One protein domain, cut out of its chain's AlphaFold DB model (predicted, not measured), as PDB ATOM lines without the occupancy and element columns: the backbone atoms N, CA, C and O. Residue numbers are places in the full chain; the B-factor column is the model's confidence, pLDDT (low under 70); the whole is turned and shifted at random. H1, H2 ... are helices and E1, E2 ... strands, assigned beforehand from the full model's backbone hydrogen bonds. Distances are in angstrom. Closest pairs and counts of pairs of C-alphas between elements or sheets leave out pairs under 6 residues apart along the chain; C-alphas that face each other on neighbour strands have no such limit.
ATOM      1  N   GLU A 134     -33.615  -2.907  34.848       64.19
ATOM      2  CA  GLU A 134     -32.919  -4.190  34.866       64.19
ATOM      3  C   GLU A 134     -32.134  -4.390  33.564       64.19
ATOM      4  O   GLU A 134     -32.646  -4.159  32.466       64.19
ATOM      5  N   ALA A 135     -30.889  -4.851  33.685       55.00
ATOM      6  CA  ALA A 135     -30.111  -5.336  32.555       55.00
ATOM      7  C   ALA A 135     -29.891  -6.845  32.703       55.00
ATOM      8  O   ALA A 135     -29.181  -7.303  33.601       55.00
ATOM      9  N   VAL A 136     -30.480  -7.618  31.787       65.38
ATOM     10  CA  VAL A 136     -30.297  -9.073  31.707       65.38
ATOM     11  C   VAL A 136     -29.473  -9.401  30.467       65.38
ATOM     12  O   VAL A 136     -29.759  -8.926  29.369       65.38
ATOM     13  N   SER A 137     -28.442 -10.229  30.636       56.72
ATOM     14  CA  SER A 137     -27.673 -10.805  29.530       56.72
ATOM     15  C   SER A 137     -27.690 -12.326  29.636       56.72
ATOM     16  O   SER A 137     -27.627 -12.874  30.737       56.72
ATOM     17  N   ASP A 138     -27.804 -13.010  28.497       58.41
ATOM     18  CA  ASP A 138     -27.817 -14.473  28.447       58.41
ATOM     19  C   ASP A 138     -26.460 -15.028  28.917       58.41
ATOM     20  O   ASP A 138     -25.422 -14.767  28.305       58.41
ATOM     21  N   GLY A 139     -26.461 -15.727  30.057       68.06
ATOM     22  CA  GLY A 139     -25.261 -16.252  30.718       68.06
ATOM     23  C   GLY A 139     -24.507 -15.278  31.641       68.06
ATOM     24  O   GLY A 139     -23.454 -15.649  32.159       68.06
ATOM     25  N   GLY A 140     -25.015 -14.059  31.867       65.75
ATOM     26  CA  GLY A 140     -24.469 -13.093  32.832       65.75
ATOM     27  C   GLY A 140     -25.177 -13.112  34.194       65.75
ATOM     28  O   GLY A 140     -26.225 -13.733  34.359       65.75
ATOM     29  N   ILE A 141     -24.613 -12.413  35.188       68.56
ATOM     30  CA  ILE A 141     -25.290 -12.169  36.474       68.56
ATOM     31  C   ILE A 141     -26.200 -10.946  36.291       68.56
ATOM     32  O   ILE A 141     -25.685  -9.889  35.913       68.56
ATOM     33  N   PRO A 142     -27.519 -11.058  36.528       71.00
ATOM     34  CA  PRO A 142     -28.412  -9.912  36.428       71.00
ATOM     35  C   PRO A 142     -28.051  -8.874  37.493       71.00
ATOM     36  O   PRO A 142     -27.712  -9.220  38.628       71.00
ATOM     37  N   TYR A 143     -28.139  -7.599  37.128       63.66
ATOM     38  CA  TYR A 143     -28.063  -6.498  38.081       63.66
ATOM     39  C   TYR A 143     -29.172  -5.489  37.795       63.66
ATOM     40  O   TYR A 143     -29.551  -5.249  36.647       63.66
ATOM     41  N   ALA A 144     -29.684  -4.902  38.870       67.88
ATOM     42  CA  ALA A 144     -30.685  -3.852  38.834       67.88
ATOM     43  C   ALA A 144     -30.112  -2.610  39.514       67.88
ATOM     44  O   ALA A 144     -29.397  -2.714  40.514       67.88
ATOM     45  N   VAL A 145     -30.419  -1.441  38.963       57.91
ATOM     46  CA  VAL A 145     -30.125  -0.158  39.602       57.91
ATOM     47  C   VAL A 145     -31.461   0.467  39.974       57.91
ATOM     48  O   VAL A 145     -32.271   0.773  39.102       57.91
ATOM     49  N   ALA A 146     -31.685   0.626  41.274       60.03
ATOM     50  CA  ALA A 146     -32.838   1.319  41.834       60.03
ATOM     51  C   ALA A 146     -32.363   2.595  42.538       60.03
ATOM     52  O   ALA A 146     -31.231   2.658  43.030       60.03
ATOM     53  N   ARG A 147     -33.212   3.624  42.577       56.00
ATOM     54  CA  ARG A 147     -32.972   4.780  43.446       56.00
ATOM     55  C   ARG A 147     -33.238   4.344  44.889       56.00
ATOM     56  O   ARG A 147     -34.258   3.734  45.166       56.00
ATOM     57  N   ASP A 148     -32.299   4.629  45.791       56.28
ATOM     58  CA  ASP A 148     -32.409   4.270  47.219       56.28
ATOM     59  C   ASP A 148     -33.310   5.255  47.993       56.28
ATOM     60  O   ASP A 148     -33.891   4.926  49.019       56.28
ATOM     61  N   THR A 149     -33.463   6.481  47.476       53.72
ATOM     62  CA  THR A 149     -34.402   7.482  47.998       53.72
ATOM     63  C   THR A 149     -35.013   8.282  46.847       53.72
ATOM     64  O   THR A 149     -34.297   8.825  46.000       53.72
ATOM     65  N   THR A 150     -36.342   8.343  46.804       60.31
ATOM     66  CA  THR A 150     -37.103   9.151  45.840       60.31
ATOM     67  C   THR A 150     -37.319  10.546  46.428       60.31
ATOM     68  O   THR A 150     -37.577  10.693  47.625       60.31
ATOM     69  N   GLU A 151     -37.174  11.596  45.613       66.50
ATOM     70  CA  GLU A 151     -37.555  12.948  46.032       66.50
ATOM     71  C   GLU A 151     -39.063  12.949  46.297       66.50
ATOM     72  O   GLU A 151     -39.859  12.769  45.379       66.50
ATOM     73  N   LEU A 152     -39.459  13.122  47.557       73.75
ATOM     74  CA  LEU A 152     -40.867  13.166  47.925       73.75
ATOM     75  C   LEU A 152     -41.455  14.494  47.445       73.75
ATOM     76  O   LEU A 152     -41.043  15.569  47.886       73.75
ATOM     77  N   TRP A 153     -42.404  14.431  46.519       82.62
ATOM     78  CA  TRP A 153     -43.153  15.601  46.073       82.62
ATOM     79  C   TRP A 153     -44.419  15.748  46.903       82.62
ATOM     80  O   TRP A 153     -45.087  14.771  47.227       82.62
ATOM     81  N   SER A 154     -44.738  16.987  47.252       82.19
ATOM     82  CA  SER A 154     -45.921  17.311  48.040       82.19
ATOM     83  C   SER A 154     -46.508  18.594  47.491       82.19
ATOM     84  O   SER A 154     -46.124  19.697  47.883       82.19
ATOM     85  N   ASP A 155     -47.412  18.445  46.536       87.81
ATOM     86  CA  ASP A 155     -48.052  19.573  45.883       87.81
ATOM     87  C   ASP A 155     -49.431  19.819  46.493       87.81
ATOM     88  O   ASP A 155     -50.173  18.883  46.789       87.81
ATOM     89  N   TRP A 156     -49.803  21.085  46.649       85.44
ATOM     90  CA  TRP A 156     -51.150  21.462  47.077       85.44
ATOM     91  C   TRP A 156     -51.575  22.773  46.432       85.44
ATOM     92  O   TRP A 156     -50.787  23.468  45.789       85.44
ATOM     93  N   THR A 157     -52.853  23.110  46.577       86.50
ATOM     94  CA  THR A 157     -53.392  24.396  46.138       86.50
ATOM     95  C   THR A 157     -54.086  25.066  47.308       86.50
ATOM     96  O   THR A 157     -54.970  24.472  47.913       86.50
ATOM     97  N   GLN A 158     -53.666  26.290  47.613       83.94
ATOM     98  CA  GLN A 158     -54.318  27.173  48.565       83.94
ATOM     99  C   GLN A 158     -55.463  27.902  47.850       83.94
ATOM    100  O   GLN A 158     -55.185  28.675  46.925       83.94
ATOM    101  N   PRO A 159     -56.731  27.640  48.204       85.19
ATOM    102  CA  PRO A 159     -57.854  28.145  47.431       85.19
ATOM    103  C   PRO A 159     -58.282  29.564  47.836       85.19
ATOM    104  O   PRO A 159     -58.198  29.952  48.999       85.19
ATOM    105  N   MET A 160     -58.860  30.298  46.879       82.00
ATOM    106  CA  MET A 160     -59.653  31.525  47.107       82.00
ATOM    107  C   MET A 160     -58.949  32.703  47.812       82.00
ATOM    108  O   MET A 160     -59.581  33.524  48.493       82.00
ATOM    109  N   GLU A 161     -57.659  32.874  47.573       83.31
ATOM    110  CA  GLU A 161     -56.873  33.984  48.096       83.31
ATOM    111  C   GLU A 161     -57.312  35.321  47.471       83.31
ATOM    112  O   GLU A 161     -57.490  35.423  46.252       83.31
ATOM    113  N   PRO A 162     -57.538  36.376  48.274       84.62
ATOM    114  CA  PRO A 162     -57.972  37.662  47.749       84.62
ATOM    115  C   PRO A 162     -56.884  38.314  46.890       84.62
ATOM    116  O   PRO A 162     -55.682  38.162  47.130       84.62
ATOM    117  N   TYR A 163     -57.304  39.122  45.914       82.06
ATOM    118  CA  TYR A 163     -56.388  39.831  45.011       82.06
ATOM    119  C   TYR A 163     -55.325  40.656  45.756       82.06
ATOM    120  O   TYR A 163     -54.149  40.620  45.386       82.06
ATOM    121  N   ALA A 164     -55.721  41.327  46.843       82.75
ATOM    122  CA  ALA A 164     -54.834  42.140  47.676       82.75
ATOM    123  C   ALA A 164     -53.737  41.325  48.387       82.75
ATOM    124  O   ALA A 164     -52.629  41.823  48.541       82.75
ATOM    125  N   LEU A 165     -54.011  40.066  48.757       81.00
ATOM    126  CA  LEU A 165     -53.010  39.153  49.330       81.00
ATOM    127  C   LEU A 165     -52.233  38.389  48.257       81.00
ATOM    128  O   LEU A 165     -51.209  37.778  48.543       81.00
ATOM    129  N   THR A 166     -52.671  38.438  47.000       84.75
ATOM    130  CA  THR A 166     -52.039  37.697  45.905       84.75
ATOM    131  C   THR A 166     -51.010  38.540  45.153       84.75
ATOM    132  O   THR A 166     -49.915  38.058  44.854       84.75
ATOM    133  N   PHE A 167     -51.320  39.806  44.857       86.31
ATOM    134  CA  PHE A 167     -50.511  40.649  43.970       86.31
ATOM    135  C   PHE A 167     -49.891  41.844  44.683       86.31
ATOM    136  O   PHE A 167     -50.585  42.675  45.249       86.31
ATOM    137  N   GLU A 168     -48.575  42.003  44.520       88.19
ATOM    138  CA  GLU A 168     -47.818  43.200  44.930       88.19
ATOM    139  C   GLU A 168     -48.460  44.520  44.462       88.19
ATOM    140  O   GLU A 168     -48.508  45.479  45.218       88.19
ATOM    141  N   SER A 169     -49.025  44.572  43.249       88.19
ATOM    142  CA  SER A 169     -49.672  45.784  42.719       88.19
ATOM    143  C   SER A 169     -50.953  46.194  43.450       88.19
ATOM    144  O   SER A 169     -51.438  47.302  43.248       88.19
ATOM    145  N   ALA A 170     -51.538  45.280  44.219       82.75
ATOM    146  CA  ALA A 170     -52.762  45.486  44.985       82.75
ATOM    147  C   ALA A 170     -52.528  45.345  46.490       82.75
ATOM    148  O   ALA A 170     -53.491  45.321  47.256       82.75
ATOM    149  N   ALA A 171     -51.262  45.233  46.895       76.94
ATOM    150  CA  ALA A 171     -50.893  45.145  48.288       76.94
ATOM    151  C   ALA A 171     -51.325  46.431  48.996       76.94
ATOM    152  O   ALA A 171     -51.069  47.543  48.520       76.94
ATOM    153  N   SER A 172     -51.994  46.279  50.135       74.81
ATOM    154  CA  SER A 172     -52.280  47.420  50.994       74.81
ATOM    155  C   SER A 172     -50.970  47.926  51.594       74.81
ATOM    156  O   SER A 172     -50.103  47.130  51.947       74.81
ATOM    157  N   SER A 173     -50.838  49.235  51.811       69.50
ATOM    158  CA  SER A 173     -49.724  49.765  52.608       69.50
ATOM    159  C   SER A 173     -49.714  49.200  54.033       69.50
ATOM    160  O   SER A 173     -48.656  49.121  54.647       69.50
ATOM    161  N   SER A 174     -50.882  48.786  54.544       63.88
ATOM    162  CA  SER A 174     -51.026  48.105  55.835       63.88
ATOM    163  C   SER A 174     -50.701  46.608  55.790       63.88
ATOM    164  O   SER A 174     -50.463  46.024  56.832       63.88
ATOM    165  N   ALA A 175     -50.674  45.976  54.615       61.75
ATOM    166  CA  ALA A 175     -50.359  44.558  54.442       61.75
ATOM    167  C   ALA A 175     -49.539  44.390  53.151       61.75
ATOM    168  O   ALA A 175     -50.073  43.969  52.120       61.75
ATOM    169  N   PRO A 176     -48.251  44.789  53.167       72.38
ATOM    170  CA  PRO A 176     -47.448  44.862  51.949       72.38
ATOM    171  C   PRO A 176     -47.072  43.475  51.411       72.38
ATOM    172  O   PRO A 176     -46.692  43.341  50.248       72.38
ATOM    173  N   TRP A 177     -47.171  42.437  52.242       70.94
ATOM    174  CA  TRP A 177     -46.730  41.089  51.911       70.94
ATOM    175  C   TRP A 177     -47.843  40.285  51.258       70.94
ATOM    176  O   TRP A 177     -48.947  40.160  51.775       70.94
ATOM    177  N   THR A 178     -47.517  39.725  50.099       86.00
ATOM    178  CA  THR A 178     -48.451  38.983  49.252       86.00
ATOM    179  C   THR A 178     -47.820  37.674  48.808       86.00
ATOM    180  O   THR A 178     -46.598  37.507  48.898       86.00
ATOM    181  N   TRP A 179     -48.610  36.767  48.238       85.12
ATOM    182  CA  TRP A 179     -48.099  35.548  47.610       85.12
ATOM    183  C   TRP A 179     -47.019  35.847  46.567       85.12
ATOM    184  O   TRP A 179     -46.012  35.145  46.496       85.12
ATOM    185  N   HIS A 180     -47.139  36.952  45.825       86.38
ATOM    186  CA  HIS A 180     -46.085  37.389  44.911       86.38
ATOM    187  C   HIS A 180     -44.744  37.642  45.627       86.38
ATOM    188  O   HIS A 180     -43.691  37.240  45.124       86.38
ATOM    189  N   HIS A 181     -44.767  38.275  46.802       84.88
ATOM    190  CA  HIS A 181     -43.568  38.501  47.612       84.88
ATOM    191  C   HIS A 181     -43.015  37.200  48.188       84.88
ATOM    192  O   HIS A 181     -41.807  36.975  48.109       84.88
ATOM    193  N   PHE A 182     -43.887  36.323  48.695       86.44
ATOM    194  CA  PHE A 182     -43.494  35.006  49.196       86.44
ATOM    195  C   PHE A 182     -42.743  34.215  48.121       86.44
ATOM    196  O   PHE A 182     -41.591  33.838  48.329       86.44
ATOM    197  N   PHE A 183     -43.327  34.053  46.928       87.56
ATOM    198  CA  PHE A 183     -42.682  33.335  45.825       87.56
ATOM    199  C   PHE A 183     -41.343  33.972  45.437       87.56
ATOM    200  O   PHE A 183     -40.388  33.255  45.156       87.56
ATOM    201  N   ARG A 184     -41.222  35.308  45.452       85.50
ATOM    202  CA  ARG A 184     -39.933  35.981  45.206       85.50
ATOM    203  C   ARG A 184     -38.883  35.683  46.267       85.50
ATOM    204  O   ARG A 184     -37.707  35.636  45.913       85.50
ATOM    205  N   HIS A 185     -39.302  35.524  47.518       82.31
ATOM    206  CA  HIS A 185     -38.421  35.221  48.634       82.31
ATOM    207  C   HIS A 185     -37.966  33.761  48.602       82.31
ATOM    208  O   HIS A 185     -36.773  33.503  48.672       82.31
ATOM    209  N   VAL A 186     -38.884  32.804  48.431       80.38
ATOM    210  CA  VAL A 186     -38.561  31.369  48.547       80.38
ATOM    211  C   VAL A 186     -38.107  30.700  47.249       80.38
ATOM    212  O   VAL A 186     -37.578  29.590  47.286       80.38
ATOM    213  N   ARG A 187     -38.275  31.343  46.084       77.50
ATOM    214  CA  ARG A 187     -37.872  30.753  44.795       77.50
ATOM    215  C   ARG A 187     -36.384  30.385  44.773       77.50
ATOM    216  O   ARG A 187     -35.506  31.239  44.764       77.50
ATOM    217  N   GLY A 188     -36.107  29.086  44.700       62.62
ATOM    218  CA  GLY A 188     -34.786  28.529  44.400       62.62
ATOM    219  C   GLY A 188     -33.784  28.464  45.555       62.62
ATOM    220  O   GLY A 188     -32.847  27.677  45.452       62.62
ATOM    221  N   THR A 189     -33.961  29.217  46.645       68.81
ATOM    222  CA  THR A 189     -32.942  29.309  47.712       68.81
ATOM    223  C   THR A 189     -33.444  28.985  49.112       68.81
ATOM    224  O   THR A 189     -32.715  28.343  49.867       68.81
ATOM    225  N   HIS A 190     -34.661  29.390  49.478       76.81
ATOM    226  CA  HIS A 190     -35.131  29.260  50.857       76.81
ATOM    227  C   HIS A 190     -36.145  28.127  51.011       76.81
ATOM    228  O   HIS A 190     -37.064  27.958  50.210       76.81
ATOM    229  N   ARG A 191     -35.951  27.341  52.072       84.75
ATOM    230  CA  ARG A 191     -36.923  26.354  52.541       84.75
ATOM    231  C   ARG A 191     -37.990  27.066  53.363       84.75
ATOM    232  O   ARG A 191     -37.704  28.085  53.988       84.75
ATOM    233  N   PHE A 192     -39.187  26.507  53.398       79.81
ATOM    234  CA  PHE A 192     -40.295  27.022  54.192       79.81
ATOM    235  C   PHE A 192     -41.019  25.866  54.878       79.81
ATOM    236  O   PHE A 192     -41.002  24.741  54.386       79.81
ATOM    237  N   LYS A 193     -41.608  26.122  56.043       81.81
ATOM    238  CA  LYS A 193     -42.374  25.120  56.788       81.81
ATOM    239  C   LYS A 193     -43.861  25.297  56.524       81.81
ATOM    240  O   LYS A 193     -44.318  26.430  56.396       81.81
ATOM    241  N   VAL A 194     -44.579  24.181  56.453       78.62
ATOM    242  CA  VAL A 194     -46.047  24.163  56.424       78.62
ATOM    243  C   VAL A 194     -46.526  23.540  57.726       78.62
ATOM    244  O   VAL A 194     -45.974  22.537  58.179       78.62
ATOM    245  N   TYR A 195     -47.539  24.154  58.316       74.19
ATOM    246  CA  TYR A 195     -48.170  23.720  59.554       74.19
ATOM    247  C   TYR A 195     -49.614  23.338  59.235       74.19
ATOM    248  O   TYR A 195     -50.267  24.059  58.483       74.19
ATOM    249  N   GLU A 196     -50.074  22.193  59.746       65.19
ATOM    250  CA  GLU A 196     -51.483  21.777  59.629       65.19
ATOM    251  C   GLU A 196     -52.333  22.593  60.589       65.19
ATOM    252  O   GLU A 196     -53.281  23.263  60.192       65.19
ATOM    253  N   ASP A 197     -51.894  22.599  61.842       55.94
ATOM    254  CA  ASP A 197     -52.352  23.507  62.865       55.94
ATOM    255  C   ASP A 197     -51.126  24.161  63.497       55.94
ATOM    256  O   ASP A 197     -50.276  23.528  64.133       55.94
ATOM    257  N   LEU A 198     -51.026  25.469  63.304       51.69
ATOM    258  CA  LEU A 198     -49.948  26.260  63.867       51.69
ATOM    259  C   LEU A 198     -50.038  26.292  65.418       51.69
ATOM    260  O   LEU A 198     -49.036  26.593  66.067       51.69
ATOM    261  N   ALA A 199     -51.194  25.962  66.027       46.59
ATOM    262  CA  ALA A 199     -51.429  25.950  67.481       46.59
ATOM    263  C   ALA A 199     -50.877  24.689  68.129       46.59
ATOM    264  O   ALA A 199     -50.214  24.777  69.161       46.59
ATOM    265  N   ALA A 200     -51.116  23.539  67.501       48.47
ATOM    266  CA  ALA A 200     -50.574  22.261  67.939       48.47
ATOM    267  C   ALA A 200     -49.042  22.191  67.793       48.47
ATOM    268  O   ALA A 200     -48.388  21.399  68.465       48.47
ATOM    269  N   GLY A 201     -48.453  23.045  66.941       51.94
ATOM    270  CA  GLY A 201     -47.028  22.986  66.609       51.94
ATOM    271  C   GLY A 201     -46.689  21.827  65.668       51.94
ATOM    272  O   GLY A 201     -45.510  21.585  65.388       51.94
ATOM    273  N   ASP A 202     -47.715  21.159  65.141       60.97
ATOM    274  CA  ASP A 202     -47.605  20.027  64.237       60.97
ATOM    275  C   ASP A 202     -47.237  20.537  62.838       60.97
ATOM    276  O   ASP A 202     -48.055  20.869  61.975       60.97
ATOM    277  N   SER A 203     -45.927  20.667  62.637       67.06
ATOM    278  CA  SER A 203     -45.338  20.909  61.328       67.06
ATOM    279  C   SER A 203     -45.588  19.692  60.444       67.06
ATOM    280  O   SER A 203     -45.008  18.634  60.683       67.06
ATOM    281  N   LEU A 204     -46.317  19.878  59.342       71.62
ATOM    282  CA  LEU A 204     -46.415  18.870  58.280       71.62
ATOM    283  C   LEU A 204     -45.041  18.575  57.673       71.62
ATOM    284  O   LEU A 204     -44.756  17.446  57.284       71.62
ATOM    285  N   GLY A 205     -44.162  19.582  57.648       77.31
ATOM    286  CA  GLY A 205     -42.751  19.404  57.336       77.31
ATOM    287  C   GLY A 205     -42.073  20.640  56.765       77.31
ATOM    288  O   GLY A 205     -42.622  21.745  56.719       77.31
ATOM    289  N   VAL A 206     -40.832  20.433  56.325       82.50
ATOM    290  CA  VAL A 206     -40.030  21.440  55.626       82.50
ATOM    291  C   VAL A 206     -40.104  21.189  54.124       82.50
ATOM    292  O   VAL A 206     -39.757  20.109  53.647       82.50
ATOM    293  N   TYR A 207     -40.470  22.223  53.377       85.06
ATOM    294  CA  TYR A 207     -40.673  22.190  51.937       85.06
ATOM    295  C   TYR A 207     -39.741  23.159  51.216       85.06
ATOM    296  O   TYR A 207     -39.224  24.130  51.778       85.06
ATOM    297  N   MET A 208     -39.520  22.901  49.932       84.81
ATOM    298  CA  MET A 208     -38.818  23.813  49.034       84.81
ATOM    299  C   MET A 208     -39.513  23.828  47.676       84.81
ATOM    300  O   MET A 208     -39.904  22.781  47.160       84.81
ATOM    301  N   LEU A 209     -39.644  25.007  47.065       84.62
ATOM    302  CA  LEU A 209     -40.239  25.107  45.733       84.62
ATOM    303  C   LEU A 209     -39.389  24.348  44.704       84.62
ATOM    304  O   LEU A 209     -38.155  24.461  44.661       84.62
ATOM    305  N   ARG A 210     -40.057  23.575  43.848       86.00
ATOM    306  CA  ARG A 210     -39.442  22.985  42.654       86.00
ATOM    307  C   ARG A 210     -39.210  24.076  41.612       86.00
ATOM    308  O   ARG A 210     -39.866  25.114  41.637       86.00
ATOM    309  N   ALA A 211     -38.285  23.854  40.680       81.81
ATOM    310  CA  ALA A 211     -37.946  24.851  39.657       81.81
ATOM    311  C   ALA A 211     -39.180  25.304  38.851       81.81
ATOM    312  O   ALA A 211     -39.336  26.483  38.543       81.81
ATOM    313  N   GLU A 212     -40.098  24.378  38.588       79.44
ATOM    314  CA  GLU A 212     -41.373  24.650  37.926       79.44
ATOM    315  C   GLU A 212     -42.387  25.423  38.786       79.44
ATOM    316  O   GLU A 212     -43.163  26.209  38.243       79.44
ATOM    317  N   GLY A 213     -42.346  25.254  40.112       80.62
ATOM    318  CA  GLY A 213     -43.153  25.995  41.086       80.62
ATOM    319  C   GLY A 213     -42.532  27.310  41.547       80.62
ATOM    320  O   GLY A 213     -43.165  28.075  42.258       80.62
ATOM    321  N   ALA A 214     -41.290  27.600  41.162       81.56
ATOM    322  CA  ALA A 214     -40.558  28.780  41.615       81.56
ATOM    323  C   ALA A 214     -40.988  30.080  40.903       81.56
ATOM    324  O   ALA A 214     -40.574  31.178  41.283       81.56
ATOM    325  N   THR A 215     -41.797  29.973  39.846       84.50
ATOM    326  CA  THR A 215     -42.304  31.126  39.092       84.50
ATOM    327  C   THR A 215     -43.682  31.521  39.596       84.50
ATOM    328  O   THR A 215     -44.507  30.651  39.804       84.50
ATOM    329  N   PHE A 216     -43.967  32.820  39.735       85.75
ATOM    330  CA  PHE A 216     -45.315  33.300  40.058       85.75
ATOM    331  C   PHE A 216     -46.126  33.494  38.764       85.75
ATOM    332  O   PHE A 216     -46.315  34.615  38.281       85.75
ATOM    333  N   SER A 217     -46.508  32.378  38.139       87.06
ATOM    334  CA  SER A 217     -47.111  32.311  36.798       87.06
ATOM    335  C   SER A 217     -48.514  31.701  36.836       87.06
ATOM    336  O   SER A 217     -48.972  31.278  37.888       87.06
ATOM    337  N   LEU A 218     -49.196  31.608  35.686       82.50
ATOM    338  CA  LEU A 218     -50.519  30.965  35.600       82.50
ATOM    339  C   LEU A 218     -50.525  29.481  36.014       82.50
ATOM    340  O   LEU A 218     -51.583  28.893  36.200       82.50
ATOM    341  N   ARG A 219     -49.342  28.872  36.146       76.19
ATOM    342  CA  ARG A 219     -49.176  27.507  36.646       76.19
ATOM    343  C   ARG A 219     -49.216  27.422  38.174       76.19
ATOM    344  O   ARG A 219     -49.575  26.384  38.707       76.19
ATOM    345  N   THR A 220     -48.831  28.492  38.865       79.62
ATOM    346  CA  THR A 220     -48.781  28.565  40.335       79.62
ATOM    347  C   THR A 220     -49.828  29.515  40.905       79.62
ATOM    348  O   THR A 220     -49.950  29.635  42.118       79.62
ATOM    349  N   ARG A 221     -50.553  30.233  40.042       86.50
ATOM    350  CA  ARG A 221     -51.730  31.012  40.406       86.50
ATOM    351  C   ARG A 221     -52.776  30.934  39.299       86.50
ATOM    352  O   ARG A 221     -52.449  31.174  38.138       86.50
ATOM    353  N   ALA A 222     -54.030  30.715  39.641       86.69
ATOM    354  CA  ALA A 222     -55.138  30.789  38.696       86.69
ATOM    355  C   ALA A 222     -56.288  31.581  39.321       86.69
ATOM    356  O   ALA A 222     -56.480  31.501  40.528       86.69
ATOM    357  N   PRO A 223     -57.048  32.378  38.556       83.75
ATOM    358  CA  PRO A 223     -58.294  32.918  39.082       83.75
ATOM    359  C   PRO A 223     -59.273  31.759  39.322       83.75
ATOM    360  O   PRO A 223     -59.365  30.856  38.490       83.75
ATOM    361  N   VAL A 224     -60.018  31.798  40.431       80.38
ATOM    362  CA  VAL A 224     -60.993  30.742  40.794       80.38
ATOM    363  C   VAL A 224     -62.052  30.567  39.699       80.38
ATOM    364  O   VAL A 224     -62.520  29.466  39.416       80.38
ATOM    365  N   VAL A 225     -62.423  31.672  39.050       80.25
ATOM    366  CA  VAL A 225     -63.301  31.704  37.879       80.25
ATOM    367  C   VAL A 225     -62.627  32.572  36.824       80.25
ATOM    368  O   VAL A 225     -62.141  33.650  37.149       80.25
ATOM    369  N   ALA A 226     -62.615  32.136  35.561       72.81
ATOM    370  CA  ALA A 226     -61.859  32.779  34.478       72.81
ATOM    371  C   ALA A 226     -62.089  34.301  34.349       72.81
ATOM    372  O   ALA A 226     -61.153  35.042  34.047       72.81
ATOM    373  N   ASP A 227     -63.308  34.763  34.640       73.62
ATOM    374  CA  ASP A 227     -63.711  36.171  34.536       73.62
ATOM    375  C   ASP A 227     -63.734  36.915  35.884       73.62
ATOM    376  O   ASP A 227     -64.043  38.107  35.933       73.62
ATOM    377  N   TRP A 228     -63.388  36.245  36.988       73.06
ATOM    378  CA  TRP A 228     -63.426  36.816  38.332       73.06
ATOM    379  C   TRP A 228     -62.016  37.013  38.887       73.06
ATOM    380  O   TRP A 228     -61.284  36.061  39.144       73.06
ATOM    381  N   ARG A 229     -61.625  38.277  39.083       76.50
ATOM    382  CA  ARG A 229     -60.268  38.653  39.514       76.50
ATOM    383  C   ARG A 229     -60.116  38.868  41.016       76.50
ATOM    384  O   ARG A 229     -59.015  39.201  41.446       76.50
ATOM    385  N   ASP A 230     -61.166  38.676  41.806       78.88
ATOM    386  CA  ASP A 230     -61.091  38.960  43.244       78.88
ATOM    387  C   ASP A 230     -60.501  37.797  44.041       78.88
ATOM    388  O   ASP A 230     -59.979  38.022  45.131       78.88
ATOM    389  N   ARG A 231     -60.570  36.571  43.503       82.56
ATOM    390  CA  ARG A 231     -60.156  35.335  44.174       82.56
ATOM    391  C   ARG A 231     -59.225  34.511  43.295       82.56
ATOM    392  O   ARG A 231     -59.500  34.312  42.110       82.56
ATOM    393  N   TRP A 232     -58.148  34.026  43.896       83.88
ATOM    394  CA  TRP A 232     -57.070  33.319  43.222       83.88
ATOM    395  C   TRP A 232     -56.716  32.044  43.971       83.88
ATOM    396  O   TRP A 232     -56.578  32.046  45.186       83.88
ATOM    397  N   ASP A 233     -56.525  30.968  43.233       86.75
ATOM    398  CA  ASP A 233     -55.958  29.733  43.743       86.75
ATOM    399  C   ASP A 233     -54.443  29.789  43.578       86.75
ATOM    400  O   ASP A 233     -53.954  30.137  42.501       86.75
ATOM    401  N   ILE A 234     -53.699  29.456  44.632       87.94
ATOM    402  CA  ILE A 234     -52.234  29.459  44.647       87.94
ATOM    403  C   ILE A 234     -51.741  28.021  44.725       87.94
ATOM    404  O   ILE A 234     -51.920  27.345  45.732       87.94
ATOM    405  N   THR A 235     -51.101  27.542  43.665       90.31
ATOM    406  CA  THR A 235     -50.577  26.177  43.596       90.31
ATOM    407  C   THR A 235     -49.113  26.147  44.008       90.31
ATOM    408  O   THR A 235     -48.262  26.826  43.424       90.31
ATOM    409  N   PHE A 236     -48.812  25.305  44.990       85.31
ATOM    410  CA  PHE A 236     -47.476  25.026  45.480       85.31
ATOM    411  C   PHE A 236     -46.977  23.734  44.855       85.31
ATOM    412  O   PHE A 236     -47.542  22.670  45.088       85.31
ATOM    413  N   LEU A 237     -45.903  23.838  44.070       87.12
ATOM    414  CA  LEU A 237     -45.186  22.677  43.550       87.12
ATOM    415  C   LEU A 237     -43.904  22.515  44.357       87.12
ATOM    416  O   LEU A 237     -42.957  23.297  44.188       87.12
ATOM    417  N   THR A 238     -43.882  21.544  45.266       85.44
ATOM    418  CA  THR A 238     -42.840  21.471  46.296       85.44
ATOM    419  C   THR A 238     -42.213  20.097  46.406       85.44
ATOM    420  O   THR A 238     -42.815  19.075  46.085       85.44
ATOM    421  N   ARG A 239     -40.969  20.103  46.876       84.25
ATOM    422  CA  ARG A 239     -40.293  18.921  47.393       84.25
ATOM    423  C   ARG A 239     -40.363  18.944  48.916       84.25
ATOM    424  O   ARG A 239     -40.154  19.996  49.529       84.25
ATOM    425  N   PHE A 240     -40.611  17.789  49.501       83.00
ATOM    426  CA  PHE A 240     -40.525  17.541  50.927       83.00
ATOM    427  C   PHE A 240     -39.075  17.225  51.297       83.00
ATOM    428  O   PHE A 240     -38.440  16.364  50.691       83.00
ATOM    429  N   ILE A 241     -38.526  17.964  52.258       78.62
ATOM    430  CA  ILE A 241     -37.120  17.851  52.660       78.62
ATOM    431  C   ILE A 241     -36.976  16.960  53.892       78.62
ATOM    432  O   ILE A 241     -36.054  16.152  53.947       78.62
ATOM    433  N   GLN A 242     -37.838  17.143  54.895       67.94
ATOM    434  CA  GLN A 242     -37.737  16.440  56.172       67.94
ATOM    435  C   GLN A 242     -39.042  16.578  56.977       67.94
ATOM    436  O   GLN A 242     -39.605  17.677  57.045       67.94
ATOM    437  N   ALA A 243     -39.478  15.480  57.608       55.00
ATOM    438  CA  ALA A 243     -40.488  15.486  58.671       55.00
ATOM    439  C   ALA A 243     -39.844  16.035  59.951       55.00
ATOM    440  O   ALA A 243     -38.725  15.629  60.276       55.00
TER     441      ALA A 243
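Overview. This is residues 134 to 243 of the 244 residues of an uncharacterized protein of Sandaracinus amylolyticus (UniProt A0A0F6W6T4). Two small, strongly twisted three-stranded sheets meet at a corner, where E6 runs on into E7, and a long thin arm, residues 134 to 150 with E1 in it, sticks out from this body. The short helices H1 and H2 lie between E2 and E3 along the chain. The 110 printed residues hold E1 E2 H1 H2 E3 E4 E5 E6 E7 in that order, class mixed, with antiparallel sheets E2 - E6 - E5 and E3 - E4 - E7. The whole is only just loose, close to extended, with a radius of gyration of the C-alphas of 19.7 A and spans of 73 by 37 by 23 A.

Arrangement. Inner strand E6, residues 228 to 236, bends by 64 degrees at residue 231. It is antiparallel to E2, residues 156 to 162, at 154 degrees, with N 158 and O 234 at 2.8 A. E5, residues 221 to 225, forms a hairpin with E6, with N 222 and O 233 at 2.9 A. H1, residues 163 to 166, is on this sheet at a height of 8.0 A; the closest C-alphas of H1 and E6, Tyr 163 and Asp 230, are 5.1 A apart. H2, residues 179 to 186, only grazes both sheets; every O i to N i+4 pair in it is within hydrogen-bond range, while H1 is too short for one. E4, residues 202 to 209, forms a hairpin with E3, residues 192 to 197, with N 192 and O 207 at 2.9 A. E7, residues 238 to 242, is antiparallel to E4, with N 241 and O 206 at 2.8 A. E1, residues 143 to 145, pairs with no named strand.

Along the chain. E6 measures 21.1 A from first to last C-alpha, E4 20.6 A, E2 17.6 A and E3 15.3 A. C-alpha 143 begins E1 at (-28.063, -6.498, 38.081), and C-alpha 242 ends E7 at (-37.737, 16.440, 56.172).

Size, cuts and confidence. The farthest C-alphas, Gly 139 and Ser 174, are 73.7 A apart. The printed part has no cut. H1 to H2 and E4 to E5 are long links. Mean pLDDT of the printed part is 75.8; 32 residues are under 70, among them 143 to 151.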